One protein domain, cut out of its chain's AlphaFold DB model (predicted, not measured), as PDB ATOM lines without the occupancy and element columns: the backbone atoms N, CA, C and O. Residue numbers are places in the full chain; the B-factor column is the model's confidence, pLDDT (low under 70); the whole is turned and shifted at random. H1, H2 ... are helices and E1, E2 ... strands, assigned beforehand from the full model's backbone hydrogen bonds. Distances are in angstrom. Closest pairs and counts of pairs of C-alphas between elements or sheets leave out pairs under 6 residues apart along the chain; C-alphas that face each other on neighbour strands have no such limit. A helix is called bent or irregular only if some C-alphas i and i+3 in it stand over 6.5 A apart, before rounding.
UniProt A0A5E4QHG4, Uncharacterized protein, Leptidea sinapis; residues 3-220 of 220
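AT A GLANCE: This is residues 3 to 220 of the 220 residues of an uncharacterized protein of Leptidea sinapis (UniProt A0A5E4QHG4). A long, bent and twisted sheet of seven strands makes the body, its two longest strands, E4 and E5, side by side. H1 and H2, a helical hairpin, pack on the end that holds E3 and E6; H3 folds back from E7 and packs on it. Residues 19 to 35 stick out as an arm, and the C-alphas span 87 by 34 by 29 A with it, 73 by 33 by 28 A without. The printed part has 218 residues, with three named helices and seven named strands: along the chain H1 and H2 come first, the seven strands follow, and H3 comes last; the sheet is branched, with three or more neighbours beside E4 and beside E5, and its neighbour pairs are antiparallel; the class is mixed, helices and strands, and the whole is loose, with a radius of gyration of the C-alphas of 24.6 A.

HOW THE PARTS SIT: E4, residues 111 to 134, and E5, residues 137 to 163, form an antiparallel hairpin at 164 degrees, with N 121 and O 149 2.9 A apart. E2, residues 81 to 93, and E3, residues 99 to 106, lie on one side of E4 and E5 on the other; N 84 and O 131 are 2.8 A apart, N 104 and O 113 2.9 A. E1, residues 66 to 77, is an edge strand in a hairpin with E2, with N 73 and O 85 2.9 A apart. E6, residues 167 to 178, and E7, residues 181 to 190, lie on the side of E5 away from E4; N 157 and O 174 are 2.8 A apart, N 144 and O 187 3.0 A. E3 E4 E5 E6 form a meander, each strand the antiparallel neighbour of the one before. H2, residues 30 to 60, is on the sheet at a height of 9.6 A, along the strands, its closest C-alphas to E3 those of Ala 40 and Tyr 105, 5.3 A. H1, residues 3 to 16, on the same face, touches H2 at a shallow tilt of 24 degrees, opposite ways; the closest C-alphas are those of Ala 15 and Val 43, 5.9 A. H3, residues 196 to 219, is on the sheet too, its closest C-alphas to E7 those of Ser 196 and Asn 187, 5.0 A. Every O i to N i+4 pair is within hydrogen-bond range in H1, 26 of 27 in H2 and 17 of 20 in H3.

IN THESE COORDINATES: H1 begins at C-alpha 3 (83.311, 184.599, 232.499). H2 is 44.9 A long, E4 60.3 A and E5 68.2 A, from C-alpha 137 (56.524, 211.496, 210.637). E1, E2, E4 and E5 bend by 68, 59, 68 and 71 degrees at residues 69, 89, 126 and 145, and E6 runs on into E7 at 72 degrees. H3, 33.5 A long, has a kink of 28 degrees near residue 203, is only just irregular, with C-alphas 200 and 203 6.6 A apart, and ends at C-alpha 219 (93.570, 191.622, 231.912).

THE WHOLE: The C-alphas of Leu 28 and Phe 136 are the two farthest apart, 88.4 A. The printed part has no cut; the link from H1 to H2 is long, the others tight. The mean pLDDT of the printed part is 78.5, and residues 3 to 37, 162 to 168 and 202 to 220 of the model are under 70.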
ATOM      1  N   ILE A   3      83.347 185.995 232.073       33.62
ATOM      2  CA  ILE A   3      83.311 184.599 232.499       33.62
ATOM      3  C   ILE A   3      84.530 183.832 231.980       33.62
ATOM      4  O   ILE A   3      84.964 182.916 232.655       33.62
ATOM      5  N   PHE A   4      85.126 184.199 230.838       41.06
ATOM      6  CA  PHE A   4      86.164 183.369 230.207       41.06
ATOM      7  C   PHE A   4      87.516 183.453 230.935       41.06
ATOM      8  O   PHE A   4      88.087 182.432 231.296       41.06
ATOM      9  N   PHE A   5      88.004 184.660 231.233       41.97
ATOM     10  CA  PHE A   5      89.200 184.847 232.066       41.97
ATOM     11  C   PHE A   5      88.934 184.472 233.521       41.97
ATOM     12  O   PHE A   5      89.784 183.850 234.136       41.97
ATOM     13  N   PHE A   6      87.748 184.781 234.067       41.75
ATOM     14  CA  PHE A   6      87.393 184.352 235.421       41.75
ATOM     15  C   PHE A   6      87.333 182.826 235.507       41.75
ATOM     16  O   PHE A   6      87.813 182.274 236.481       41.75
ATOM     17  N   ALA A   7      86.869 182.133 234.461       40.97
ATOM     18  CA  ALA A   7      87.004 180.690 234.333       40.97
ATOM     19  C   ALA A   7      88.485 180.306 234.262       40.97
ATOM     20  O   ALA A   7      88.932 179.578 235.128       40.97
ATOM     21  N   CYS A   8      89.303 180.837 233.350       43.38
ATOM     22  CA  CYS A   8      90.736 180.506 233.303       43.38
ATOM     23  C   CYS A   8      91.467 180.730 234.648       43.38
ATOM     24  O   CYS A   8      92.225 179.863 235.075       43.38
ATOM     25  N   MET A   9      91.191 181.828 235.354       46.50
ATOM     26  CA  MET A   9      91.749 182.170 236.669       46.50
ATOM     27  C   MET A   9      91.230 181.244 237.771       46.50
ATOM     28  O   MET A   9      92.016 180.712 238.555       46.50
ATOM     29  N   LEU A  10      89.919 180.995 237.807       43.97
ATOM     30  CA  LEU A  10      89.290 180.073 238.749       43.97
ATOM     31  C   LEU A  10      89.754 178.639 238.497       43.97
ATOM     32  O   LEU A  10      89.845 177.868 239.440       43.97
ATOM     33  N   LEU A  11      90.140 178.290 237.273       46.16
ATOM     34  CA  LEU A  11      90.684 176.982 236.916       46.16
ATOM     35  C   LEU A  11      92.147 176.819 237.263       46.16
ATOM     36  O   LEU A  11      92.515 175.755 237.750       46.16
ATOM     37  N   VAL A  12      92.958 177.858 237.083       45.31
ATOM     38  CA  VAL A  12      94.322 177.877 237.619       45.31
ATOM     39  C   VAL A  12      94.265 177.745 239.143       45.31
ATOM     40  O   VAL A  12      94.931 176.870 239.689       45.31
ATOM     41  N   ALA A  13      93.389 178.502 239.812       44.28
ATOM     42  CA  ALA A  13      93.169 178.414 241.254       44.28
ATOM     43  C   ALA A  13      92.643 177.031 241.697       44.28
ATOM     44  O   ALA A  13      93.206 176.432 242.610       44.28
ATOM     45  N   SER A  14      91.639 176.470 241.013       43.06
ATOM     46  CA  SER A  14      91.056 175.149 241.319       43.06
ATOM     47  C   SER A  14      92.055 174.014 241.119       43.06
ATOM     48  O   SER A  14      92.154 173.117 241.951       43.06
ATOM     49  N   ALA A  15      92.821 174.057 240.028       45.12
ATOM     50  CA  ALA A  15      93.825 173.046 239.722       45.12
ATOM     51  C   ALA A  15      94.976 173.071 240.734       45.12
ATOM     52  O   ALA A  15      95.522 172.033 241.089       45.12
ATOM     53  N   SER A  16      95.313 174.252 241.244       47.72
ATOM     54  CA  SER A  16      96.333 174.408 242.274       47.72
ATOM     55  C   SER A  16      95.830 174.141 243.705       47.72
ATOM     56  O   SER A  16      96.641 173.931 244.604       47.72
ATOM     57  N   ALA A  17      94.506 174.094 243.900       40.59
ATOM     58  CA  ALA A  17      93.831 173.725 245.145       40.59
ATOM     59  C   ALA A  17      93.514 172.219 245.249       40.59
ATOM     60  O   ALA A  17      92.919 171.784 246.238       40.59
ATOM     61  N   LEU A  18      93.906 171.409 244.255       40.78
ATOM     62  CA  LEU A  18      93.853 169.953 244.369       40.78
ATOM     63  C   LEU A  18      94.735 169.517 245.552       40.78
ATOM     64  O   LEU A  18      95.886 169.957 245.642       40.78
ATOM     65  N   PRO A  19      94.220 168.686 246.479       34.09
ATOM     66  CA  PRO A  19      94.997 168.243 247.623       34.09
ATOM     67  C   PRO A  19      96.256 167.549 247.112       34.09
ATOM     68  O   PRO A  19      96.168 166.571 246.368       34.09
ATOM     69  N   LYS A  20      97.428 168.050 247.524       43.09
ATOM     70  CA  LYS A  20      98.670 167.281 247.463       43.09
ATOM     71  C   LYS A  20      98.435 166.061 248.335       43.09
ATOM     72  O   LYS A  20      98.558 166.142 249.554       43.09
ATOM     73  N   GLN A  21      97.992 164.967 247.729       33.78
ATOM     74  CA  GLN A  21      97.878 163.702 248.419       33.78
ATOM     75  C   GLN A  21      99.310 163.339 248.799       33.78
ATOM     76  O   GLN A  21     100.108 162.955 247.948       33.78
ATOM     77  N   SER A  22      99.667 163.594 250.058       37.22
ATOM     78  CA  SER A  22     100.942 163.209 250.641       37.22
ATOM     79  C   SER A  22     100.940 161.692 250.735       37.22
ATOM     80  O   SER A  22     100.622 161.111 251.769       37.22
ATOM     81  N   VAL A  23     101.211 161.044 249.610       36.97
ATOM     82  CA  VAL A  23     101.678 159.674 249.628       36.97
ATOM     83  C   VAL A  23     103.113 159.791 250.126       36.97
ATOM     84  O   VAL A  23     103.979 160.301 249.417       36.97
ATOM     85  N   GLU A  24     103.341 159.424 251.389       38.06
ATOM     86  CA  GLU A  24     104.668 159.025 251.854       38.06
ATOM     87  C   GLU A  24     105.133 157.907 250.915       38.06
ATOM     88  O   GLU A  24     104.717 156.756 251.032       38.06
ATOM     89  N   VAL A  25     105.915 158.274 249.904       42.50
ATOM     90  CA  VAL A  25     106.607 157.336 249.026       42.50
ATOM     91  C   VAL A  25     108.081 157.545 249.294       42.50
ATOM     92  O   VAL A  25     108.626 158.616 249.018       42.50
ATOM     93  N   GLU A  26     108.707 156.523 249.870       39.59
ATOM     94  CA  GLU A  26     110.157 156.377 249.901       39.59
ATOM     95  C   GLU A  26     110.740 156.699 248.520       39.59
ATOM     96  O   GLU A  26     110.353 156.139 247.494       39.59
ATOM     97  N   VAL A  27     111.645 157.673 248.512       44.22
ATOM     98  CA  VAL A  27     112.228 158.272 247.318       44.22
ATOM     99  C   VAL A  27     113.132 157.260 246.616       44.22
ATOM    100  O   VAL A  27     114.220 156.945 247.091       44.22
ATOM    101  N   LEU A  28     112.705 156.818 245.435       45.81
ATOM    102  CA  LEU A  28     113.603 156.467 244.338       45.81
ATOM    103  C   LEU A  28     113.451 157.578 243.290       45.81
ATOM    104  O   LEU A  28     112.343 157.825 242.809       45.81
ATOM    105  N   GLU A  29     114.548 158.283 242.994       52.09
ATOM    106  CA  GLU A  29     114.603 159.522 242.191       52.09
ATOM    107  C   GLU A  29     113.937 159.422 240.802       52.09
ATOM    108  O   GLU A  29     113.488 160.438 240.275       52.09
ATOM    109  N   ASP A  30     113.774 158.218 240.249       48.91
ATOM    110  CA  ASP A  30     113.119 157.982 238.951       48.91
ATOM    111  C   ASP A  30     111.599 158.265 238.962       48.91
ATOM    112  O   ASP A  30     111.012 158.624 237.943       48.91
ATOM    113  N   ASN A  31     110.935 158.180 240.121       54.28
ATOM    114  CA  ASN A  31     109.473 158.317 240.212       54.28
ATOM    115  C   ASN A  31     108.990 159.769 240.361       54.28
ATOM    116  O   ASN A  31     107.820 160.068 240.099       54.28
ATOM    117  N   ALA A  32     109.865 160.684 240.785       54.84
ATOM    118  CA  ALA A  32     109.497 162.081 241.015       54.84
ATOM    119  C   ALA A  32     109.255 162.833 239.695       54.84
ATOM    120  O   ALA A  32     108.324 163.636 239.597       54.84
ATOM    121  N   ILE A  33     110.045 162.522 238.661       57.97
ATOM    122  CA  ILE A  33     109.894 163.090 237.313       57.97
ATOM    123  C   ILE A  33     108.569 162.626 236.694       57.97
ATOM    124  O   ILE A  33     107.823 163.431 236.131       57.97
ATOM    125  N   ASP A  34     108.227 161.351 236.870       63.88
ATOM    126  CA  ASP A  34     106.985 160.770 236.362       63.88
ATOM    127  C   ASP A  34     105.740 161.297 237.084       63.88
ATOM    128  O   ASP A  34     104.730 161.595 236.438       63.88
ATOM    129  N   ALA A  35     105.797 161.456 238.408       62.19
ATOM    130  CA  ALA A  35     104.714 162.057 239.185       62.19
ATOM    131  C   ALA A  35     104.471 163.517 238.767       62.19
ATOM    132  O   ALA A  35     103.333 163.922 238.522       62.19
ATOM    133  N   GLN A  36     105.545 164.281 238.568       62.62
ATOM    134  CA  GLN A  36     105.469 165.666 238.125       62.62
ATOM    135  C   GLN A  36     104.929 165.795 236.695       62.62
ATOM    136  O   GLN A  36     104.042 166.607 236.424       62.62
ATOM    137  N   ALA A  37     105.404 164.968 235.762       68.56
ATOM    138  CA  ALA A  37     104.892 164.954 234.395       68.56
ATOM    139  C   ALA A  37     103.396 164.592 234.349       68.56
ATOM    140  O   ALA A  37     102.651 165.127 233.522       68.56
ATOM    141  N   ARG A  38     102.929 163.717 235.249       72.25
ATOM    142  CA  ARG A  38     101.503 163.389 235.396       72.25
ATOM    143  C   ARG A  38     100.702 164.588 235.894       72.25
ATOM    144  O   ARG A  38      99.708 164.930 235.262       72.25
ATOM    145  N   GLU A  39     101.139 165.265 236.951       72.38
ATOM    146  CA  GLU A  39     100.451 166.446 237.492       72.38
ATOM    147  C   GLU A  39     100.377 167.608 236.482       72.38
ATOM    148  O   GLU A  39      99.317 168.210 236.299       72.38
ATOM    149  N   ALA A  40     101.454 167.871 235.739       72.50
ATOM    150  CA  ALA A  40     101.479 168.885 234.681       72.50
ATOM    151  C   ALA A  40     100.455 168.591 233.569       72.50
ATOM    152  O   ALA A  40      99.737 169.477 233.081       72.50
ATOM    153  N   ARG A  41     100.337 167.310 233.200       79.25
ATOM    154  CA  ARG A  41      99.315 166.831 232.262       79.25
ATOM    155  C   ARG A  41      97.909 166.968 232.842       79.25
ATOM    156  O   ARG A  41      96.998 167.295 232.094       79.25
ATOM    157  N   LEU A  42      97.702 166.771 234.145       78.38
ATOM    158  CA  LEU A  42      96.384 166.936 234.773       78.38
ATOM    159  C   LEU A  42      95.879 168.382 234.689       78.38
ATOM    160  O   LEU A  42      94.731 168.594 234.295       78.38
ATOM    161  N   VAL A  43      96.725 169.374 234.989       78.62
ATOM    162  CA  VAL A  43      96.343 170.798 234.906       78.62
ATOM    163  C   VAL A  43      95.984 171.180 233.470       78.62
ATOM    164  O   VAL A  43      94.881 171.662 233.202       78.62
ATOM    165  N   SER A  44      96.882 170.898 232.523       84.25
ATOM    166  CA  SER A  44      96.664 171.213 231.106       84.25
ATOM    167  C   SER A  44      95.446 170.478 230.525       84.25
ATOM    168  O   SER A  44      94.653 171.087 229.806       84.25
ATOM    169  N   ASN A  45      95.221 169.210 230.887       86.06
ATOM    170  CA  ASN A  45      94.038 168.449 230.471       86.06
ATOM    171  C   ASN A  45      92.741 168.989 231.078       86.06
ATOM    172  O   ASN A  45      91.704 168.959 230.416       86.06
ATOM    173  N   THR A  46      92.782 169.490 232.314       85.06
ATOM    174  CA  THR A  46      91.616 170.103 232.962       85.06
ATOM    175  C   THR A  46      91.200 171.366 232.216       85.06
ATOM    176  O   THR A  46      90.039 171.492 231.831       85.06
ATOM    177  N   ILE A  47      92.154 172.253 231.911       83.06
ATOM    178  CA  ILE A  47      91.886 173.475 231.138       83.06
ATOM    179  C   ILE A  47      91.361 173.122 229.742       83.06
ATOM    180  O   ILE A  47      90.344 173.666 229.313       83.06
ATOM    181  N   ARG A  48      91.993 172.160 229.051       90.12
ATOM    182  CA  ARG A  48      91.516 171.673 227.744       90.12
ATOM    183  C   ARG A  48      90.075 171.176 227.819       90.12
ATOM    184  O   ARG A  48      89.265 171.569 226.989       90.12
ATOM    185  N   ARG A  49      89.738 170.359 228.822       89.25
ATOM    186  CA  ARG A  49      88.379 169.831 229.007       89.25
ATOM    187  C   ARG A  49      87.354 170.945 229.149       89.25
ATOM    188  O   ARG A  49      86.250 170.810 228.646       89.25
ATOM    189  N   ILE A  50      87.708 172.030 229.817       85.31
ATOM    190  CA  ILE A  50      86.763 173.116 230.062       85.31
ATOM    191  C   ILE A  50      86.572 173.974 228.827       85.31
ATOM    192  O   ILE A  50      85.440 174.328 228.525       85.31
ATOM    193  N   ILE A  51      87.638 174.224 228.067       87.31
ATOM    194  CA  ILE A  51      87.505 174.837 226.743       87.31
ATOM    195  C   ILE A  51      86.606 173.962 225.860       87.31
ATOM    196  O   ILE A  51      85.689 174.479 225.232       87.31
ATOM    197  N   GLU A  52      86.796 172.640 225.850       92.81
ATOM    198  CA  GLU A  52      85.931 171.730 225.085       92.81
ATOM    199  C   GLU A  52      84.481 171.692 225.591       92.81
ATOM    200  O   GLU A  52      83.554 171.651 224.782       92.81
ATOM    201  N   ASN A  53      84.258 171.757 226.904       90.00
ATOM    202  CA  ASN A  53      82.915 171.853 227.474       90.00
ATOM    203  C   ASN A  53      82.242 173.164 227.073       90.00
ATOM    204  O   ASN A  53      81.105 173.140 226.627       90.00
ATOM    205  N   LEU A  54      82.956 174.285 227.139       84.38
ATOM    206  CA  LEU A  54      82.432 175.581 226.733       84.38
ATOM    207  C   LEU A  54      82.084 175.617 225.241       84.38
ATOM    208  O   LEU A  54      81.025 176.109 224.863       84.38
ATOM    209  N   LYS A  55      82.942 175.050 224.381       90.62
ATOM    210  CA  LYS A  55      82.639 174.895 222.948       90.62
ATOM    211  C   LYS A  55      81.344 174.113 222.742       90.62
ATOM    212  O   LYS A  55      80.567 174.455 221.856       90.62
ATOM    213  N   ARG A  56      81.117 173.073 223.550       94.12
ATOM    214  CA  ARG A  56      79.889 172.278 223.516       94.12
ATOM    215  C   ARG A  56      78.687 173.076 224.010       94.12
ATOM    216  O   ARG A  56      77.707 173.133 223.292       94.12
ATOM    217  N   GLU A  57      78.787 173.755 225.148       86.25
ATOM    218  CA  GLU A  57      77.704 174.581 225.703       86.25
ATOM    219  C   GLU A  57      77.245 175.673 224.728       86.25
ATOM    220  O   GLU A  57      76.049 175.884 224.565       86.25
ATOM    221  N   ILE A  58      78.178 176.325 224.024       82.44
ATOM    222  CA  ILE A  58      77.855 177.314 222.984       82.44
ATOM    223  C   ILE A  58      77.028 176.682 221.851       82.44
ATOM    224  O   ILE A  58      76.045 177.268 221.395       82.44
ATOM    225  N   ARG A  59      77.420 175.487 221.397       93.06
ATOM    226  CA  ARG A  59      76.722 174.758 220.326       93.06
ATOM    227  C   ARG A  59      75.366 174.239 220.785       93.06
ATOM    228  O   ARG A  59      74.384 174.410 220.074       93.06
ATOM    229  N   ASP A  60      75.310 173.655 221.977       93.19
ATOM    230  CA  ASP A  60      74.094 173.107 222.582       93.19
ATOM    231  C   ASP A  60      73.062 174.217 222.851       93.19
ATOM    232  O   ASP A  60      71.860 173.983 222.751       93.19
ATOM    233  N   ALA A  61      73.521 175.443 223.124       87.31
ATOM    234  CA  ALA A  61      72.675 176.630 223.230       87.31
ATOM    235  C   ALA A  61      72.187 177.176 221.871       87.31
ATOM    236  O   ALA A  61      71.447 178.158 221.848       87.31
ATOM    237  N   GLY A  62      72.605 176.589 220.744       89.00
ATOM    238  CA  GLY A  62      72.254 177.058 219.399       89.00
ATOM    239  C   GLY A  62      72.899 178.395 219.026       89.00
ATOM    240  O   GLY A  62      72.379 179.110 218.175       89.00
ATOM    241  N   LEU A  63      74.007 178.761 219.679       86.88
ATOM    242  CA  LEU A  63      74.695 180.037 219.455       86.88
ATOM    243  C   LEU A  63      75.806 179.945 218.398       86.88
ATOM    244  O   LEU A  63      76.364 180.972 218.014       86.88
ATOM    245  N   ASP A  64      76.153 178.733 217.950       90.44
ATOM    246  CA  ASP A  64      77.136 178.517 216.885       90.44
ATOM    247  C   ASP A  64      76.885 177.209 216.091       90.44
ATOM    248  O   ASP A  64      77.198 176.126 216.599       90.44
ATOM    249  N   PRO A  65      76.361 177.283 214.850       95.88
ATOM    250  CA  PRO A  65      75.864 178.500 214.213       95.88
ATOM    251  C   PRO A  65      74.527 178.938 214.830       95.88
ATOM    252  O   PRO A  65      73.633 178.118 215.039       95.88
ATOM    253  N   LEU A  66      74.381 180.237 215.077       92.31
ATOM    254  CA  LEU A  66      73.091 180.875 215.307       92.31
ATOM    255  C   LEU A  66      72.521 181.286 213.950       92.31
ATOM    256  O   LEU A  66      73.153 182.053 213.225       92.31
ATOM    257  N   PHE A  67      71.326 180.800 213.628       96.94
ATOM    258  CA  PHE A  67      70.607 181.184 212.420       96.94
ATOM    259  C   PHE A  67      69.184 181.613 212.772       96.94
ATOM    260  O   PHE A  67      68.445 180.855 213.403       96.94
ATOM    261  N   ILE A  68      68.809 182.827 212.372       93.25
ATOM    262  CA  ILE A  68      67.458 183.369 212.518       93.25
ATOM    263  C   ILE A  68      66.950 183.700 211.120       93.25
ATOM    264  O   ILE A  68      67.414 184.653 210.498       93.25
ATOM    265  N   GLU A  69      65.993 182.909 210.640       97.75
ATOM    266  CA  GLU A  69      65.378 183.095 209.321       97.75
ATOM    267  C   GLU A  69      64.602 184.414 209.255       97.75
ATOM    268  O   GLU A  69      64.820 185.224 208.360       97.75
ATOM    269  N   ARG A  70      63.741 184.657 210.250       97.25
ATOM    270  CA  ARG A  70      62.954 185.883 210.375       97.25
ATOM    271  C   ARG A  70      62.745 186.232 211.840       97.25
ATOM    272  O   ARG A  70      62.350 185.387 212.644       97.25
ATOM    273  N   PHE A  71      62.954 187.496 212.172       94.44
ATOM    274  CA  PHE A  71      62.513 188.104 213.417       94.44
ATOM    275  C   PHE A  71      61.687 189.342 213.091       94.44
ATOM    276  O   PHE A  71      62.139 190.199 212.338       94.44
ATOM    277  N   ASP A  72      60.504 189.448 213.689       96.00
ATOM    278  CA  ASP A  72      59.631 190.612 213.587       96.00
ATOM    279  C   ASP A  72      59.219 191.066 214.981       96.00
ATOM    280  O   ASP A  72      58.830 190.263 215.833       96.00
ATOM    281  N   TYR A  73      59.253 192.373 215.198       93.62
ATOM    282  CA  TYR A  73      58.749 192.993 216.408       93.62
ATOM    283  C   TYR A  73      57.964 194.251 216.061       93.62
ATOM    284  O   TYR A  73      58.450 195.125 215.344       93.62
ATOM    285  N   GLU A  74      56.749 194.361 216.594       95.12
ATOM    286  CA  GLU A  74      55.918 195.550 216.457       95.12
ATOM    287  C   GLU A  74      55.511 196.065 217.836       95.12
ATOM    288  O   GLU A  74      54.956 195.337 218.660       95.12
ATOM    289  N   TYR A  75      55.768 197.347 218.072       91.75
ATOM    290  CA  TYR A  75      55.323 198.072 219.249       91.75
ATOM    291  C   TYR A  75      54.444 199.240 218.823       91.75
ATOM    292  O   TYR A  75      54.824 200.045 217.975       91.75
ATOM    293  N   ASN A  76      53.256 199.347 219.414       93.12
ATOM    294  CA  ASN A  76      52.279 200.354 219.035       93.12
ATOM    295  C   ASN A  76      51.655 200.998 220.273       93.12
ATOM    296  O   ASN A  76      50.998 200.324 221.067       93.12
ATOM    297  N   VAL A  77      51.816 202.313 220.393       88.00
ATOM    298  CA  VAL A  77      51.057 203.158 221.313       88.00
ATOM    299  C   VAL A  77      50.129 204.025 220.463       88.00
ATOM    300  O   VAL A  77      50.622 204.886 219.722       88.00
ATOM    301  N   PRO A  78      48.799 203.830 220.560       84.06
ATOM    302  CA  PRO A  78      47.834 204.575 219.766       84.06
ATOM    303  C   PRO A  78      48.096 206.081 219.810       84.06
ATOM    304  O   PRO A  78      48.286 206.650 220.882       84.06
ATOM    305  N   PHE A  79      48.091 206.717 218.637       77.38
ATOM    306  CA  PHE A  79      48.275 208.165 218.447       77.38
ATOM    307  C   PHE A  79      49.650 208.740 218.836       77.38
ATOM    308  O   PHE A  79      49.876 209.925 218.606       77.38
ATOM    309  N   VAL A  80      50.575 207.934 219.371       84.31
ATOM    310  CA  VAL A  80      51.890 208.403 219.837       84.31
ATOM    311  C   VAL A  80      53.011 207.836 218.977       84.31
ATOM    312  O   VAL A  80      53.767 208.603 218.379       84.31
ATOM    313  N   VAL A  81      53.119 206.503 218.905       89.25
ATOM    314  CA  VAL A  81      54.238 205.847 218.225       89.25
ATOM    315  C   VAL A  81      53.871 204.462 217.689       89.25
ATOM    316  O   VAL A  81      53.219 203.678 218.371       89.25
ATOM    317  N   ASN A  82      54.331 204.139 216.481       91.94
ATOM    318  CA  ASN A  82      54.351 202.775 215.946       91.94
ATOM    319  C   ASN A  82      55.784 202.440 215.529       91.94
ATOM    320  O   ASN A  82      56.362 203.168 214.730       91.94
ATOM    321  N   ILE A  83      56.361 201.378 216.078       92.19
ATOM    322  CA  ILE A  83      57.714 200.910 215.778       92.19
ATOM    323  C   ILE A  83      57.603 199.497 215.230       92.19
ATOM    324  O   ILE A  83      57.014 198.631 215.871       92.19
ATOM    325  N   LYS A  84      58.195 199.260 214.065       94.19
ATOM    326  CA  LYS A  84      58.348 197.943 213.453       94.19
ATOM    327  C   LYS A  84      59.824 197.680 213.265       94.19
ATOM    328  O   LYS A  84      60.507 198.506 212.666       94.19
ATOM    329  N   VAL A  85      60.297 196.556 213.768       92.75
ATOM    330  CA  VAL A  85      61.662 196.072 213.589       92.75
ATOM    331  C   VAL A  85      61.572 194.723 212.905       92.75
ATOM    332  O   VAL A  85      60.744 193.900 213.295       92.75
ATOM    333  N   PHE A  86      62.416 194.496 211.910       94.81
ATOM    334  CA  PHE A  86      62.560 193.185 211.301       94.81
ATOM    335  C   PHE A  86      64.027 192.849 211.048       94.81
ATOM    336  O   PHE A  86      64.856 193.743 210.865       94.81
ATOM    337  N   VAL A  87      64.321 191.553 211.034       95.19
ATOM    338  CA  VAL A  87      65.614 190.981 210.654       95.19
ATOM    339  C   VAL A  87      65.358 189.703 209.859       95.19
ATOM    340  O   VAL A  87      64.604 188.843 210.307       95.19
ATOM    341  N   ASP A  88      66.006 189.586 208.707       97.69
ATOM    342  CA  ASP A  88      65.969 188.456 207.786       97.69
ATOM    343  C   ASP A  88      67.339 187.798 207.688       97.69
ATOM    344  O   ASP A  88      68.359 188.475 207.505       97.69
ATOM    345  N   ASN A  89      67.339 186.467 207.755       97.44
ATOM    346  CA  ASN A  89      68.496 185.611 207.512       97.44
ATOM    347  C   ASN A  89      69.752 186.079 208.264       97.44
ATOM    348  O   ASN A  89      70.842 186.211 207.698       97.44
ATOM    349  N   LEU A  90      69.594 186.326 209.566       93.50
ATOM    350  CA  LEU A  90      70.721 186.573 210.456       93.50
ATOM    351  C   LEU A  90      71.481 185.264 210.653       93.50
ATOM    352  O   LEU A  90      70.915 184.263 211.091       93.50
ATOM    353  N   SER A  91      72.779 185.293 210.393       96.19
ATOM    354  CA  SER A  91      73.683 184.180 210.644       96.19
ATOM    355  C   SER A  91      74.865 184.654 211.468       96.19
ATOM    356  O   SER A  91      75.481 185.676 211.168       96.19
ATOM    357  N   PHE A  92      75.197 183.902 212.506       92.75
ATOM    358  CA  PHE A  92      76.366 184.134 213.334       92.75
ATOM    359  C   PHE A  92      77.066 182.814 213.636       92.75
ATOM    360  O   PHE A  92      76.425 181.828 213.995       92.75
ATOM    361  N   SER A  93      78.386 182.765 213.470       93.94
ATOM    362  CA  SER A  93      79.147 181.529 213.652       93.94
ATOM    363  C   SER A  93      80.615 181.753 213.997       93.94
ATOM    364  O   SER A  93      81.177 182.831 213.791       93.94
ATOM    365  N   GLY A  94      81.259 180.698 214.496       89.44
ATOM    366  CA  GLY A  94      82.703 180.611 214.694       89.44
ATOM    367  C   GLY A  94      83.185 180.829 216.128       89.44
ATOM    368  O   GLY A  94      84.347 180.541 216.417       89.44
ATOM    369  N   ILE A  95      82.325 181.255 217.060       87.44
ATOM    370  CA  ILE A  95      82.708 181.476 218.469       87.44
ATOM    371  C   ILE A  95      83.066 180.192 219.231       87.44
ATOM    372  O   ILE A  95      83.863 180.228 220.165       87.44
ATOM    373  N   SER A  96      82.523 179.042 218.830       89.31
ATOM    374  CA  SER A  96      82.890 177.721 219.355       89.31
ATOM    375  C   SER A  96      84.112 177.130 218.644       89.31
ATOM    376  O   SER A  96      84.612 176.073 219.039       89.31
ATOM    377  N   ASN A  97      84.629 177.778 217.594       94.38
ATOM    378  CA  ASN A  97      85.795 177.310 216.847       94.38
ATOM    379  C   ASN A  97      87.112 177.724 217.523       94.38
ATOM    380  O   ASN A  97      87.985 178.353 216.926       94.38
ATOM    381  N   ILE A  98      87.245 177.375 218.801       92.81
ATOM    382  CA  ILE A  98      88.441 177.643 219.597       92.81
ATOM    383  C   ILE A  98      89.443 176.506 219.375       92.81
ATOM    384  O   ILE A  98      89.155 175.329 219.630       92.81
ATOM    385  N   VAL A  99      90.637 176.877 218.920       95.62
ATOM    386  CA  VAL A  99      91.762 175.984 218.641       95.62
ATOM    387  C   VAL A  99      92.837 176.184 219.702       95.62
ATOM    388  O   VAL A  99      93.388 177.273 219.846       95.62
ATOM    389  N   ILE A 100      93.165 175.111 220.422       94.69
ATOM    390  CA  ILE A 100      94.245 175.091 221.413       94.69
ATOM    391  C   ILE A 100      95.532 174.648 220.713       94.69
ATOM    392  O   ILE A 100      95.769 173.448 220.554       94.69
ATOM    393  N   ARG A 101      96.372 175.604 220.304       94.94
ATOM    394  CA  ARG A 101      97.666 175.321 219.659       94.94
ATOM    395  C   ARG A 101      98.693 174.847 220.672       94.94
ATOM    396  O   ARG A 101      99.424 173.894 220.424       94.94
ATOM    397  N   THR A 102      98.746 175.496 221.829       93.81
ATOM    398  CA  THR A 102      99.626 175.119 222.938       93.81
ATOM    399  C   THR A 102      98.891 175.294 224.260       93.81
ATOM    400  O   THR A 102      98.115 176.228 224.438       93.81
ATOM    401  N   MET A 103      99.118 174.357 225.177       91.31
ATOM    402  CA  MET A 103      98.655 174.407 226.561       91.31
ATOM    403  C   MET A 103      99.605 173.527 227.365       91.31
ATOM    404  O   MET A 103      99.497 172.301 227.300       91.31
ATOM    405  N   ASP A 104     100.558 174.156 228.040       90.25
ATOM    406  CA  ASP A 104     101.628 173.497 228.785       90.25
ATOM    407  C   ASP A 104     101.737 174.097 230.183       90.25
ATOM    408  O   ASP A 104     101.700 175.316 230.340       90.25
ATOM    409  N   TYR A 105     101.873 173.242 231.193       86.81
ATOM    410  CA  TYR A 105     102.065 173.676 232.569       86.81
ATOM    411  C   TYR A 105     103.363 173.100 233.120       86.81
ATOM    412  O   TYR A 105     103.530 171.888 233.212       86.81
ATOM    413  N   ASN A 106     104.274 173.974 233.533       85.69
ATOM    414  CA  ASN A 106     105.527 173.596 234.163       85.69
ATOM    415  C   ASN A 106     105.410 173.758 235.681       85.69
ATOM    416  O   ASN A 106     105.324 174.880 236.173       85.69
ATOM    417  N   LEU A 107     105.445 172.647 236.416       80.69
ATOM    418  CA  LEU A 107     105.320 172.625 237.877       80.69
ATOM    419  C   LEU A 107     106.531 173.211 238.612       80.69
ATOM    420  O   LEU A 107     106.345 173.884 239.617       80.69
ATOM    421  N   ILE A 108     107.762 173.002 238.123       82.25
ATOM    422  CA  ILE A 108     108.968 173.599 238.742       82.25
ATOM    423  C   ILE A 108     108.872 175.123 238.713       82.25
ATOM    424  O   ILE A 108     109.164 175.799 239.695       82.25
ATOM    425  N   LEU A 109     108.455 175.661 237.570       85.44
ATOM    426  CA  LEU A 109     108.349 177.099 237.358       85.44
ATOM    427  C   LEU A 109     106.972 177.653 237.754       85.44
ATOM    428  O   LEU A 109     106.776 178.863 237.648       85.44
ATOM    429  N   ASN A 110     106.037 176.785 238.166       85.00
ATOM    430  CA  ASN A 110     104.610 177.064 238.358       85.00
ATOM    431  C   ASN A 110     104.049 177.978 237.263       85.00
ATOM    432  O   ASN A 110     103.547 179.077 237.512       85.00
ATOM    433  N   ARG A 111     104.225 177.540 236.018       88.31
ATOM    434  CA  ARG A 111     104.079 178.383 234.836       88.31
ATOM    435  C   ARG A 111     103.203 177.725 233.792       88.31
ATOM    436  O   ARG A 111     103.570 176.687 233.254       88.31
ATOM    437  N   LEU A 112     102.081 178.359 233.482       89.12
ATOM    438  CA  LEU A 112     101.177 177.972 232.408       89.12
ATOM    439  C   LEU A 112     101.511 178.774 231.151       89.12
ATOM    440  O   LEU A 112     101.509 179.998 231.199       89.12
ATOM    441  N   ARG A 113     101.751 178.098 230.030       93.06
ATOM    442  CA  ARG A 113     101.867 178.708 228.703       93.06
ATOM    443  C   ARG A 113     100.707 178.248 227.837       93.06
ATOM    444  O   ARG A 113     100.446 177.047 227.742       93.06
ATOM    445  N   PHE A 114     100.038 179.187 227.187       92.19
ATOM    446  CA  PHE A 114      98.912 178.888 226.313       92.19
ATOM    447  C   PHE A 114      98.987 179.669 225.002       92.19
ATOM    448  O   PHE A 114      99.527 180.768 224.938       92.19
ATOM    449  N   ASP A 115      98.438 179.064 223.956       95.06
ATOM    450  CA  ASP A 115      98.246 179.659 222.638       95.06
ATOM    451  C   ASP A 115      96.893 179.182 222.114       95.06
ATOM    452  O   ASP A 115      96.706 177.997 221.806       95.06
ATOM    453  N   LEU A 116      95.942 180.106 222.097       93.50
ATOM    454  CA  LEU A 116      94.566 179.894 221.684       93.50
ATOM    455  C   LEU A 116      94.303 180.719 220.432       93.50
ATOM    456  O   LEU A 116      94.708 181.875 220.352       93.50
ATOM    457  N   SER A 117      93.575 180.157 219.474       94.62
ATOM    458  CA  SER A 117      93.122 180.918 218.311       94.62
ATOM    459  C   SER A 117      91.689 180.594 217.925       94.62
ATOM    460  O   SER A 117      91.287 179.435 217.994       94.62
ATOM    461  N   MET A 118      90.961 181.599 217.453       94.00
ATOM    462  CA  MET A 118      89.691 181.452 216.749       94.00
ATOM    463  C   MET A 118      89.928 181.837 215.285       94.00
ATOM    464  O   MET A 118      90.188 183.010 215.008       94.00
ATOM    465  N   PRO A 119      89.901 180.872 214.343       95.25
ATOM    466  CA  PRO A 119      90.263 181.133 212.952       95.25
ATOM    467  C   PRO A 119      89.383 182.186 212.283       95.25
ATOM    468  O   PRO A 119      89.891 183.018 211.537       95.25
ATOM    469  N   ARG A 120      88.075 182.148 212.544       94.94
ATOM    470  CA  ARG A 120      87.115 183.092 211.978       94.94
ATOM    471  C   ARG A 120      85.853 183.154 212.824       94.94
ATOM    472  O   ARG A 120      85.312 182.106 213.171       94.94
ATOM    473  N   ILE A 121      85.376 184.366 213.080       90.31
ATOM    474  CA  ILE A 121      84.018 184.658 213.547       90.31
ATOM    475  C   ILE A 121      83.306 185.379 212.406       90.31
ATOM    476  O   ILE A 121      83.881 186.293 211.817       90.31
ATOM    477  N   SER A 122      82.091 184.953 212.075       92.00
ATOM    478  CA  SER A 122      81.310 185.527 210.974       92.00
ATOM    479  C   SER A 122      79.936 185.946 211.471       92.00
ATOM    480  O   SER A 122      79.277 185.178 212.169       92.00
ATOM    481  N   LEU A 123      79.509 187.139 211.078       91.31
ATOM    482  CA  LEU A 123      78.166 187.674 211.244       91.31
ATOM    483  C   LEU A 123      77.671 188.102 209.863       91.31
ATOM    484  O   LEU A 123      78.402 188.765 209.132       91.31
ATOM    485  N   SER A 124      76.446 187.754 209.502       93.69
ATOM    486  CA  SER A 124      75.803 188.262 208.293       93.69
ATOM    487  C   SER A 124      74.319 188.466 208.521       93.69
ATOM    488  O   SER A 124      73.698 187.735 209.290       93.69
ATOM    489  N   VAL A 125      73.754 189.435 207.821       93.81
ATOM    490  CA  VAL A 125      72.325 189.721 207.815       93.81
ATOM    491  C   VAL A 125      71.920 190.086 206.394       93.81
ATOM    492  O   VAL A 125      72.553 190.934 205.765       93.81
ATOM    493  N   GLU A 126      70.900 189.420 205.862       97.44
ATOM    494  CA  GLU A 126      70.444 189.690 204.494       97.44
ATOM    495  C   GLU A 126      69.635 190.978 204.427       97.44
ATOM    496  O   GLU A 126      69.765 191.749 203.481       97.44
ATOM    497  N   ASN A 127      68.802 191.217 205.436       94.81
ATOM    498  CA  ASN A 127      68.055 192.452 205.549       94.81
ATOM    499  C   ASN A 127      67.692 192.701 207.007       94.81
ATOM    500  O   ASN A 127      67.274 191.803 207.728       94.81
ATOM    501  N   ALA A 128      67.829 193.932 207.455       91.19
ATOM    502  CA  ALA A 128      67.322 194.382 208.730       91.19
ATOM    503  C   ALA A 128      66.740 195.769 208.545       91.19
ATOM    504  O   ALA A 128      67.223 196.564 207.736       91.19
ATOM    505  N   GLY A 129      65.721 196.092 209.323       90.00
ATOM    506  CA  GLY A 129      65.161 197.423 209.264       90.00
ATOM    507  C   GLY A 129      64.330 197.784 210.467       90.00
ATOM    508  O   GLY A 129      63.785 196.941 211.176       90.00
ATOM    509  N   ILE A 130      64.226 199.088 210.662       91.12
ATOM    510  CA  ILE A 130      63.352 199.715 211.632       91.12
ATOM    511  C   ILE A 130      62.524 200.781 210.925       91.12
ATOM    512  O   ILE A 130      63.035 201.614 210.179       91.12
ATOM    513  N   THR A 131      61.219 200.751 211.155       93.31
ATOM    514  CA  THR A 131      60.296 201.821 210.784       93.31
ATOM    515  C   THR A 131      59.653 202.340 212.056       93.31
ATOM    516  O   THR A 131      58.995 201.583 212.761       93.31
ATOM    517  N   ALA A 132      59.831 203.621 212.349       90.56
ATOM    518  CA  ALA A 132      59.206 204.294 213.474       90.56
ATOM    519  C   ALA A 132      58.336 205.440 212.958       90.56
ATOM    520  O   ALA A 132      58.831 206.365 212.322       90.56
ATOM    521  N   ARG A 133      57.038 205.396 213.249       89.81
ATOM    522  CA  ARG A 133      56.117 206.506 213.039       89.81
ATOM    523  C   ARG A 133      55.890 207.210 214.362       89.81
ATOM    524  O   ARG A 133      55.302 206.613 215.258       89.81
ATOM    525  N   ALA A 134      56.301 208.466 214.468       85.00
ATOM    526  CA  ALA A 134      56.049 209.315 215.628       85.00
ATOM    527  C   ALA A 134      55.512 210.665 215.152       85.00
ATOM    528  O   ALA A 134      56.028 211.223 214.189       85.00
ATOM    529  N   LEU A 135      54.466 211.192 215.799       79.69
ATOM    530  CA  LEU A 135      53.920 212.530 215.499       79.69
ATOM    531  C   LEU A 135      53.674 212.789 213.993       79.69
ATOM    532  O   LEU A 135      53.970 213.866 213.481       79.69
ATOM    533  N   PHE A 136      53.132 211.792 213.282       77.00
ATOM    534  CA  PHE A 136      52.863 211.819 211.832       77.00
ATOM    535  C   PHE A 136      54.095 211.853 210.908       77.00
ATOM    536  O   PHE A 136      53.933 212.030 209.703       77.00
ATOM    537  N   GLN A 137      55.304 211.641 211.431       84.31
ATOM    538  CA  GLN A 137      56.524 211.496 210.637       84.31
ATOM    539  C   GLN A 137      56.979 210.038 210.610       84.31
ATOM    540  O   GLN A 137      56.943 209.355 211.634       84.31
ATOM    541  N   ASP A 138      57.402 209.575 209.432       88.19
ATOM    542  CA  ASP A 138      57.966 208.241 209.235       88.19
ATOM    543  C   ASP A 138      59.495 208.326 209.256       88.19
ATOM    544  O   ASP A 138      60.113 208.956 208.398       88.19
ATOM    545  N   HIS A 139      60.103 207.638 210.213       90.62
ATOM    546  CA  HIS A 139      61.535 207.400 210.280       90.62
ATOM    547  C   HIS A 139      61.813 205.965 209.855       90.62
ATOM    548  O   HIS A 139      61.177 205.029 210.338       90.62
ATOM    549  N   LYS A 140      62.756 205.786 208.935       92.94
ATOM    550  CA  LYS A 140      63.147 204.475 208.424       92.94
ATOM    551  C   LYS A 140      64.654 204.346 208.463       92.94
ATOM    552  O   LYS A 140      65.352 205.275 208.061       92.94
ATOM    553  N   ALA A 141      65.125 203.196 208.905       91.00
ATOM    554  CA  ALA A 141      66.489 202.764 208.691       91.00
ATOM    555  C   ALA A 141      66.483 201.304 208.246       91.00
ATOM    556  O   ALA A 141      65.625 200.527 208.667       91.00
ATOM    557  N   SER A 142      67.419 200.946 207.384       92.56
ATOM    558  CA  SER A 142      67.614 199.585 206.907       92.56
ATOM    559  C   SER A 142      69.087 199.301 206.712       92.56
ATOM    560  O   SER A 142      69.876 200.220 206.500       92.56
ATOM    561  N   GLY A 143      69.449 198.029 206.737       92.38
ATOM    562  CA  GLY A 143      70.795 197.616 206.408       92.38
ATOM    563  C   GLY A 143      70.901 196.135 206.115       92.38
ATOM    564  O   GLY A 143      69.997 195.354 206.404       92.38
ATOM    565  N   ASN A 144      72.013 195.766 205.508       94.62
ATOM    566  CA  ASN A 144      72.382 194.393 205.208       94.62
ATOM    567  C   ASN A 144      73.902 194.280 205.169       94.62
ATOM    568  O   ASN A 144      74.595 195.293 205.207       94.62
ATOM    569  N   GLY A 145      74.421 193.061 205.109       92.94
ATOM    570  CA  GLY A 145      75.842 192.852 204.882       92.94
ATOM    571  C   GLY A 145      76.453 191.780 205.758       92.94
ATOM    572  O   GLY A 145      75.765 190.928 206.330       92.94
ATOM    573  N   PHE A 146      77.777 191.820 205.857       90.94
ATOM    574  CA  PHE A 146      78.538 190.866 206.648       90.94
ATOM    575  C   PHE A 146      79.715 191.508 207.378       90.94
ATOM    576  O   PHE A 146      80.246 192.542 206.982       90.94
ATOM    577  N   LEU A 147      80.162 190.820 208.424       88.81
ATOM    578  CA  LEU A 147      81.358 191.106 209.196       88.81
ATOM    579  C   LEU A 147      82.089 189.792 209.475       88.81
ATOM    580  O   LEU A 147      81.528 188.854 210.040       88.81
ATOM    581  N   ASN A 148      83.363 189.737 209.112       89.56
ATOM    582  CA  ASN A 148      84.253 188.621 209.387       89.56
ATOM    583  C   ASN A 148      85.448 189.102 210.194       89.56
ATOM    584  O   ASN A 148      86.187 189.977 209.746       89.56
ATOM    585  N   ILE A 149      85.670 188.478 211.344       86.50
ATOM    586  CA  ILE A 149      86.842 188.701 212.185       86.50
ATOM    587  C   ILE A 149      87.744 187.483 212.040       86.50
ATOM    588  O   ILE A 149      87.346 186.372 212.396       86.50
ATOM    589  N   ASN A 150      88.943 187.680 211.497       91.06
ATOM    590  CA  ASN A 150      89.844 186.599 211.118       91.06
ATOM    591  C   ASN A 150      91.037 186.503 212.068       91.06
ATOM    592  O   ASN A 150      91.621 187.506 212.476       91.06
ATOM    593  N   GLU A 151      91.420 185.265 212.369       92.56
ATOM    594  CA  GLU A 151      92.638 184.902 213.096       92.56
ATOM    595  C   GLU A 151      92.815 185.644 214.427       92.56
ATOM    596  O   GLU A 151      93.882 186.182 214.731       92.56
ATOM    597  N   ILE A 152      91.772 185.645 215.259       87.81
ATOM    598  CA  ILE A 152      91.918 186.082 216.648       87.81
ATOM    599  C   ILE A 152      92.844 185.086 217.339       87.81
ATOM    600  O   ILE A 152      92.582 183.880 217.330       87.81
ATOM    601  N   ARG A 153      93.910 185.570 217.967       91.94
ATOM    602  CA  ARG A 153      94.853 184.730 218.702       91.94
ATOM    603  C   ARG A 153      95.239 185.380 220.018       91.94
ATOM    604  O   ARG A 153      95.494 186.577 220.087       91.94
ATOM    605  N   VAL A 154      95.291 184.555 221.053       89.12
ATOM    606  CA  VAL A 154      95.718 184.934 222.393       89.12
ATOM    607  C   VAL A 154      96.830 183.988 222.809       89.12
ATOM    608  O   VAL A 154      96.620 182.779 222.935       89.12
ATOM    609  N   VAL A 155      98.014 184.544 223.019       92.06
ATOM    610  CA  VAL A 155      99.185 183.826 223.517       92.06
ATOM    611  C   VAL A 155      99.508 184.375 224.889       92.06
ATOM    612  O   VAL A 155      99.499 185.584 225.074       92.06
ATOM    613  N   GLY A 156      99.803 183.519 225.857       90.50
ATOM    614  CA  GLY A 156     100.142 184.020 227.177       90.50
ATOM    615  C   GLY A 156     100.942 183.071 228.042       90.50
ATOM    616  O   GLY A 156     101.047 181.866 227.791       90.50
ATOM    617  N   GLU A 157     101.510 183.660 229.084       91.06
ATOM    618  CA  GLU A 157     102.237 183.009 230.153       91.06
ATOM    619  C   GLU A 157     101.704 183.501 231.506       91.06
ATOM    620  O   GLU A 157     101.728 184.691 231.812       91.06
ATOM    621  N   VAL A 158     101.246 182.574 232.344       87.38
ATOM    622  CA  VAL A 158     100.815 182.855 233.718       87.38
ATOM    623  C   VAL A 158     101.777 182.172 234.672       87.38
ATOM    624  O   VAL A 158     101.995 180.964 234.574       87.38
ATOM    625  N   ARG A 159     102.347 182.932 235.608       86.25
ATOM    626  CA  ARG A 159     103.190 182.402 236.686       86.25
ATOM    627  C   ARG A 159     102.461 182.488 238.007       86.25
ATOM    628  O   ARG A 159     101.876 183.517 238.344       86.25
ATOM    629  N   VAL A 160     102.561 181.423 238.779       81.12
ATOM    630  CA  VAL A 160     101.831 181.245 240.023       81.12
ATOM    631  C   VAL A 160     102.825 180.987 241.151       81.12
ATOM    632  O   VAL A 160     103.782 180.238 240.998       81.12
ATOM    633  N   ASN A 161     102.614 181.614 242.298       75.44
ATOM    634  CA  ASN A 161     103.295 181.291 243.541       75.44
ATOM    635  C   ASN A 161     102.352 180.460 244.411       75.44
ATOM    636  O   ASN A 161     101.250 180.898 244.743       75.44
ATOM    637  N   ILE A 162     102.807 179.277 244.816       67.00
ATOM    638  CA  ILE A 162     102.086 178.413 245.750       67.00
ATOM    639  C   ILE A 162     102.761 178.558 247.113       67.00
ATOM    640  O   ILE A 162     103.846 178.019 247.333       67.00
ATOM    641  N   GLY A 163     102.146 179.322 248.014       57.91
ATOM    642  CA  GLY A 163     102.604 179.448 249.394       57.91
ATOM    643  C   GLY A 163     101.901 178.438 250.296       57.91
ATOM    644  O   GLY A 163     100.692 178.257 250.205       57.91
ATOM    645  N   ILE A 164     102.654 177.804 251.199       57.06
ATOM    646  CA  ILE A 164     102.142 176.763 252.113       57.06
ATOM    647  C   ILE A 164     101.049 177.315 253.052       57.06
ATOM    648  O   ILE A 164     100.140 176.586 253.430       57.06
ATOM    649  N   ILE A 165     101.118 178.607 253.397       55.84
ATOM    650  CA  ILE A 165     100.198 179.281 254.334       55.84
ATOM    651  C   ILE A 165      99.308 180.310 253.618       55.84
ATOM    652  O   ILE A 165      98.166 180.526 254.007       55.84
ATOM    653  N   SER A 166      99.813 180.945 252.555       60.53
ATOM    654  CA  SER A 166      99.138 182.048 251.854       60.53
ATOM    655  C   SER A 166      98.235 181.603 250.698       60.53
ATOM    656  O   SER A 166      97.619 182.447 250.055       60.53
ATOM    657  N   GLY A 167      98.182 180.302 250.397       65.06
ATOM    658  CA  GLY A 167      97.450 179.774 249.250       65.06
ATOM    659  C   GLY A 167      98.132 180.077 247.913       65.06
ATOM    660  O   GLY A 167      99.340 180.330 247.835       65.06
ATOM    661  N   ILE A 168      97.344 180.009 246.843       66.62
ATOM    662  CA  ILE A 168      97.810 180.195 245.469       66.62
ATOM    663  C   ILE A 168      97.649 181.658 245.082       66.62
ATOM    664  O   ILE A 168      96.547 182.198 245.108       66.62
ATOM    665  N   THR A 169      98.752 182.290 244.694       73.75
ATOM    666  CA  THR A 169      98.781 183.692 244.270       73.75
ATOM    667  C   THR A 169      99.355 183.793 242.869       73.75
ATOM    668  O   THR A 169     100.322 183.118 242.528       73.75
ATOM    669  N   ILE A 170      98.762 184.632 242.029       77.88
ATOM    670  CA  ILE A 170      99.292 184.872 240.690       77.88
ATOM    671  C   ILE A 170     100.432 185.871 240.817       77.88
ATOM    672  O   ILE A 170     100.258 186.959 241.358       77.88
ATOM    673  N   ARG A 171     101.614 185.474 240.347       83.69
ATOM    674  CA  ARG A 171     102.822 186.294 240.410       83.69
ATOM    675  C   ARG A 171     102.903 187.251 239.230       83.69
ATOM    676  O   ARG A 171     103.313 188.392 239.400       83.69
ATOM    677  N   SER A 172     102.584 186.760 238.038       83.50
ATOM    678  CA  SER A 172     102.610 187.559 236.817       83.50
ATOM    679  C   SER A 172     101.727 186.943 235.746       83.50
ATOM    680  O   SER A 172     101.616 185.717 235.653       83.50
ATOM    681  N   ILE A 173     101.162 187.805 234.912       83.50
ATOM    682  CA  ILE A 173     100.407 187.455 233.714       83.50
ATOM    683  C   ILE A 173     101.033 188.246 232.569       83.50
ATOM    684  O   ILE A 173     101.152 189.464 232.660       83.50
ATOM    685  N   ASP A 174     101.461 187.547 231.526       86.56
ATOM    686  CA  ASP A 174     101.881 188.138 230.259       86.56
ATOM    687  C   ASP A 174     100.960 187.585 229.175       86.56
ATOM    688  O   ASP A 174     100.871 186.368 229.003       86.56
ATOM    689  N   ILE A 175     100.207 188.456 228.508       84.44
ATOM    690  CA  ILE A 175      99.235 188.078 227.485       84.44
ATOM    691  C   ILE A 175      99.433 188.974 226.272       84.44
ATOM    692  O   ILE A 175      99.442 190.197 226.364       84.44
ATOM    693  N   GLN A 176      99.535 188.332 225.118       87.00
ATOM    694  CA  GLN A 176      99.610 188.947 223.810       87.00
ATOM    695  C   GLN A 176      98.355 188.587 223.024       87.00
ATOM    696  O   GLN A 176      97.994 187.416 222.887       87.00
ATOM    697  N   PHE A 177      97.709 189.615 222.494       85.44
ATOM    698  CA  PHE A 177      96.565 189.495 221.607       85.44
ATOM    699  C   PHE A 177      96.989 189.875 220.188       85.44
ATOM    700  O   PHE A 177      97.689 190.868 219.993       85.44
ATOM    701  N   SER A 178      96.549 189.108 219.195       85.56
ATOM    702  CA  SER A 178      96.698 189.467 217.788       85.56
ATOM    703  C   SER A 178      95.422 189.183 217.008       85.56
ATOM    704  O   SER A 178      94.680 188.251 217.326       85.56
ATOM    705  N   LEU A 179      95.214 189.962 215.952       85.38
ATOM    706  CA  LEU A 179      94.082 189.870 215.042       85.38
ATOM    707  C   LEU A 179      94.615 189.892 213.605       85.38
ATOM    708  O   LEU A 179      95.348 190.815 213.252       85.38
ATOM    709  N   GLY A 180      94.274 188.886 212.793       86.44
ATOM    710  CA  GLY A 180      94.749 188.794 211.404       86.44
ATOM    711  C   GLY A 180      94.062 189.776 210.459       86.44
ATOM    712  O   GLY A 180      94.641 190.178 209.454       86.44
ATOM    713  N   GLY A 181      92.847 190.201 210.795       84.62
ATOM    714  CA  GLY A 181      92.164 191.287 210.105       84.62
ATOM    715  C   GLY A 181      90.653 191.167 210.174       84.62
ATOM    716  O   GLY A 181      90.104 190.150 210.606       84.62
ATOM    717  N   ILE A 182      89.986 192.217 209.713       84.56
ATOM    718  CA  ILE A 182      88.534 192.277 209.616       84.56
ATOM    719  C   ILE A 182      88.141 192.574 208.180       84.56
ATOM    720  O   ILE A 182      88.764 193.389 207.509       84.56
ATOM    721  N   ASN A 183      87.133 191.850 207.707       86.31
ATOM    722  CA  ASN A 183      86.529 192.060 206.405       86.31
ATOM    723  C   ASN A 183      85.035 192.273 206.616       86.31
ATOM    724  O   ASN A 183      84.358 191.377 207.125       86.31
ATOM    725  N   ALA A 184      84.555 193.448 206.242       86.75
ATOM    726  CA  ALA A 184      83.170 193.830 206.372       86.75
ATOM    727  C   ALA A 184      82.697 194.525 205.101       86.75
ATOM    728  O   ALA A 184      83.466 195.219 204.440       86.75
ATOM    729  N   ASP A 185      81.427 194.312 204.798       91.50
ATOM    730  CA  ASP A 185      80.692 195.027 203.767       91.50
ATOM    731  C   ASP A 185      79.286 195.209 204.320       91.50
ATOM    732  O   ASP A 185      78.494 194.263 204.347       91.50
ATOM    733  N   ILE A 186      79.046 196.376 204.915       88.69
ATOM    734  CA  ILE A 186      77.791 196.706 205.583       88.69
ATOM    735  C   ILE A 186      77.092 197.822 204.807       88.69
ATOM    736  O   ILE A 186      77.581 198.953 204.712       88.69
ATOM    737  N   ASN A 187      75.910 197.511 204.282       92.25
ATOM    738  CA  ASN A 187      74.982 198.487 203.751       92.25
ATOM    739  C   ASN A 187      74.141 199.099 204.874       92.25
ATOM    740  O   ASN A 187      73.475 198.354 205.592       92.25
ATOM    741  N   VAL A 188      74.132 200.428 205.018       89.50
ATOM    742  CA  VAL A 188      73.258 201.115 205.982       89.50
ATOM    743  C   VAL A 188      72.613 202.327 205.333       89.50
ATOM    744  O   VAL A 188      73.292 203.251 204.904       89.50
ATOM    745  N   VAL A 189      71.284 202.361 205.335       89.69
ATOM    746  CA  VAL A 189      70.486 203.485 204.846       89.69
ATOM    747  C   VAL A 189      69.619 204.009 205.978       89.69
ATOM    748  O   VAL A 189      68.792 203.280 206.523       89.69
ATOM    749  N   VAL A 190      69.754 205.291 206.310       90.19
ATOM    750  CA  VAL A 190      68.948 205.970 207.333       90.19
ATOM    751  C   VAL A 190      68.257 207.159 206.686       90.19
ATOM    752  O   VAL A 190      68.896 208.010 206.079       90.19
ATOM    753  N   LEU A 191      66.929 207.218 206.780       90.62
ATOM    754  CA  LEU A 191      66.105 208.277 206.181       90.62
ATOM    755  C   LEU A 191      66.387 208.498 204.679       90.62
ATOM    756  O   LEU A 191      66.288 209.614 204.175       90.62
ATOM    757  N   GLY A 192      66.724 207.421 203.961       91.38
ATOM    758  CA  GLY A 192      67.049 207.452 202.532       91.38
ATOM    759  C   GLY A 192      68.458 207.952 202.199       91.38
ATOM    760  O   GLY A 192      68.785 208.050 201.021       91.38
ATOM    761  N   GLN A 193      69.279 208.262 203.204       93.94
ATOM    762  CA  GLN A 193      70.692 208.599 203.041       93.94
ATOM    763  C   GLN A 193      71.552 207.367 203.324       93.94
ATOM    764  O   GLN A 193      71.270 206.622 204.263       93.94
ATOM    765  N   ASP A 194      72.568 207.154 202.495       94.44
ATOM    766  CA  ASP A 194      73.519 206.051 202.622       94.44
ATOM    767  C   ASP A 194      74.646 206.428 203.599       94.44
ATOM    768  O   ASP A 194      75.243 207.500 203.481       94.44
ATOM    769  N   TYR A 195      74.900 205.558 204.575       89.19
ATOM    770  CA  TYR A 195      75.924 205.693 205.614       89.19
ATOM    771  C   TYR A 195      76.950 204.550 205.581       89.19
ATOM    772  O   TYR A 195      77.743 204.414 206.514       89.19
ATOM    773  N   SER A 196      76.956 203.731 204.528       86.81
ATOM    774  CA  SER A 196      77.855 202.586 204.385       86.81
ATOM    775  C   SER A 196      79.322 202.923 204.577       86.81
ATOM    776  O   SER A 196      80.002 202.229 205.330       86.81
ATOM    777  N   ASP A 197      79.811 203.985 203.943       88.81
ATOM    778  CA  ASP A 197      81.234 204.332 204.001       88.81
ATOM    779  C   ASP A 197      81.664 204.661 205.438       88.81
ATOM    780  O   ASP A 197      82.671 204.156 205.926       88.81
ATOM    781  N   ILE A 198      80.838 205.416 206.170       79.81
ATOM    782  CA  ILE A 198      81.098 205.780 207.572       79.81
ATOM    783  C   ILE A 198      81.149 204.528 208.453       79.81
ATOM    784  O   ILE A 198      82.042 204.390 209.290       79.81
ATOM    785  N   VAL A 199      80.211 203.601 208.252       76.12
ATOM    786  CA  VAL A 199      80.149 202.361 209.032       76.12
ATOM    787  C   VAL A 199      81.359 201.471 208.747       76.12
ATOM    788  O   VAL A 199      81.973 200.970 209.686       76.12
ATOM    789  N   ASN A 200      81.727 201.292 207.477       75.56
ATOM    790  CA  ASN A 200      82.825 200.401 207.104       75.56
ATOM    791  C   ASN A 200      84.214 200.990 207.420       75.56
ATOM    792  O   ASN A 200      85.129 200.225 207.728       75.56
ATOM    793  N   GLU A 201      84.388 202.316 207.389       77.00
ATOM    794  CA  GLU A 201      85.692 202.962 207.604       77.00
ATOM    795  C   GLU A 201      85.940 203.438 209.042       77.00
ATOM    796  O   GLU A 201      87.066 203.327 209.530       77.00
ATOM    797  N   VAL A 202      84.936 203.984 209.732       65.19
ATOM    798  CA  VAL A 202      85.137 204.649 211.035       65.19
ATOM    799  C   VAL A 202      84.722 203.732 212.177       65.19
ATOM    800  O   VAL A 202      85.552 203.347 213.000       65.19
ATOM    801  N   GLU A 203      83.460 203.309 212.184       64.19
ATOM    802  CA  GLU A 203      82.864 202.588 213.317       64.19
ATOM    803  C   GLU A 203      83.498 201.210 213.532       64.19
ATOM    804  O   GLU A 203      83.765 200.809 214.663       64.19
ATOM    805  N   ILE A 204      83.803 200.481 212.454       69.50
ATOM    806  CA  ILE A 204      84.464 199.176 212.578       69.50
ATOM    807  C   ILE A 204      85.872 199.332 213.152       69.50
ATOM    808  O   ILE A 204      86.253 198.575 214.044       69.50
ATOM    809  N   ASN A 205      86.640 200.321 212.693       64.31
ATOM    810  CA  ASN A 205      88.000 200.548 213.178       64.31
ATOM    811  C   ASN A 205      88.025 200.978 214.652       64.31
ATOM    812  O   ASN A 205      88.847 200.475 215.424       64.31
ATOM    813  N   GLU A 206      87.099 201.843 215.065       66.50
ATOM    814  CA  GLU A 206      86.948 202.247 216.466       66.50
ATOM    815  C   GLU A 206      86.478 201.084 217.351       66.50
ATOM    816  O   GLU A 206      87.091 200.817 218.386       66.50
ATOM    817  N   ALA A 207      85.485 200.302 216.912       62.91
ATOM    818  CA  ALA A 207      84.998 199.142 217.661       62.91
ATOM    819  C   ALA A 207      86.094 198.085 217.887       62.91
ATOM    820  O   ALA A 207      86.129 197.422 218.928       62.91
ATOM    821  N   ILE A 208      87.020 197.931 216.934       63.78
ATOM    822  CA  ILE A 208      88.195 197.062 217.075       63.78
ATOM    823  C   ILE A 208      89.147 197.601 218.134       63.78
ATOM    824  O   ILE A 208      89.599 196.840 218.994       63.78
ATOM    825  N   ALA A 209      89.468 198.894 218.072       65.56
ATOM    826  CA  ALA A 209      90.362 199.527 219.033       65.56
ATOM    827  C   ALA A 209      89.802 199.416 220.458       65.56
ATOM    828  O   ALA A 209      90.531 199.043 221.379       65.56
ATOM    829  N   ASP A 210      88.499 199.635 220.619       64.44
ATOM    830  CA  ASP A 210      87.801 199.502 221.893       64.44
ATOM    831  C   ASP A 210      87.722 198.055 222.377       64.44
ATOM    832  O   ASP A 210      87.919 197.803 223.564       64.44
ATOM    833  N   LEU A 211      87.505 197.080 221.487       57.59
ATOM    834  CA  LEU A 211      87.562 195.664 221.851       57.59
ATOM    835  C   LEU A 211      88.959 195.276 222.355       57.59
ATOM    836  O   LEU A 211      89.077 194.598 223.376       57.59
ATOM    837  N   ILE A 212      90.014 195.715 221.663       62.03
ATOM    838  CA  ILE A 212      91.403 195.467 222.066       62.03
ATOM    839  C   ILE A 212      91.669 196.114 223.424       62.03
ATOM    840  O   ILE A 212      92.165 195.450 224.333       62.03
ATOM    841  N   LYS A 213      91.297 197.385 223.587       63.69
ATOM    842  CA  LYS A 213      91.477 198.120 224.837       63.69
ATOM    843  C   LYS A 213      90.701 197.486 225.986       63.69
ATOM    844  O   LYS A 213      91.271 197.280 227.046       63.69
ATOM    845  N   PHE A 214      89.448 197.093 225.766       55.44
ATOM    846  CA  PHE A 214      88.646 196.366 226.747       55.44
ATOM    847  C   PHE A 214      89.323 195.061 227.169       55.44
ATOM    848  O   PHE A 214      89.355 194.757 228.354       55.44
ATOM    849  N   ILE A 215      89.883 194.290 226.235       53.00
ATOM    850  CA  ILE A 215      90.605 193.055 226.572       53.00
ATOM    851  C   ILE A 215      91.860 193.367 227.399       53.00
ATOM    852  O   ILE A 215      92.121 192.668 228.374       53.00
ATOM    853  N   VAL A 216      92.611 194.411 227.043       58.50
ATOM    854  CA  VAL A 216      93.844 194.814 227.741       58.50
ATOM    855  C   VAL A 216      93.552 195.347 229.147       58.50
ATOM    856  O   VAL A 216      94.110 194.830 230.112       58.50
ATOM    857  N   ASP A 217      92.635 196.308 229.280       60.16
ATOM    858  CA  ASP A 217      92.232 196.932 230.552       60.16
ATOM    859  C   ASP A 217      91.547 195.939 231.502       60.16
ATOM    860  O   ASP A 217      91.433 196.182 232.700       60.16
ATOM    861  N   TRP A 218      91.030 194.832 230.972       42.22
ATOM    862  CA  TRP A 218      90.371 193.801 231.764       42.22
ATOM    863  C   TRP A 218      91.323 192.675 232.203       42.22
ATOM    864  O   TRP A 218      90.977 191.888 233.087       42.22
ATOM    865  N   VAL A 219      92.511 192.593 231.596       46.81
ATOM    866  CA  VAL A 219      93.570 191.622 231.912       46.81
ATOM    867  C   VAL A 219      94.629 192.196 232.867       46.81
ATOM    868  O   VAL A 219      95.215 191.420 233.628       46.81
ATOM    869  N   LEU A 220      94.876 193.511 232.823       42.06
ATOM    870  CA  LEU A 220      95.836 194.249 233.663       42.06
ATOM    871  C   LEU A 220      95.167 194.904 234.879       42.06
ATOM    872  O   LEU A 220      95.842 194.970 235.932       42.06
TER     873      LEU A 220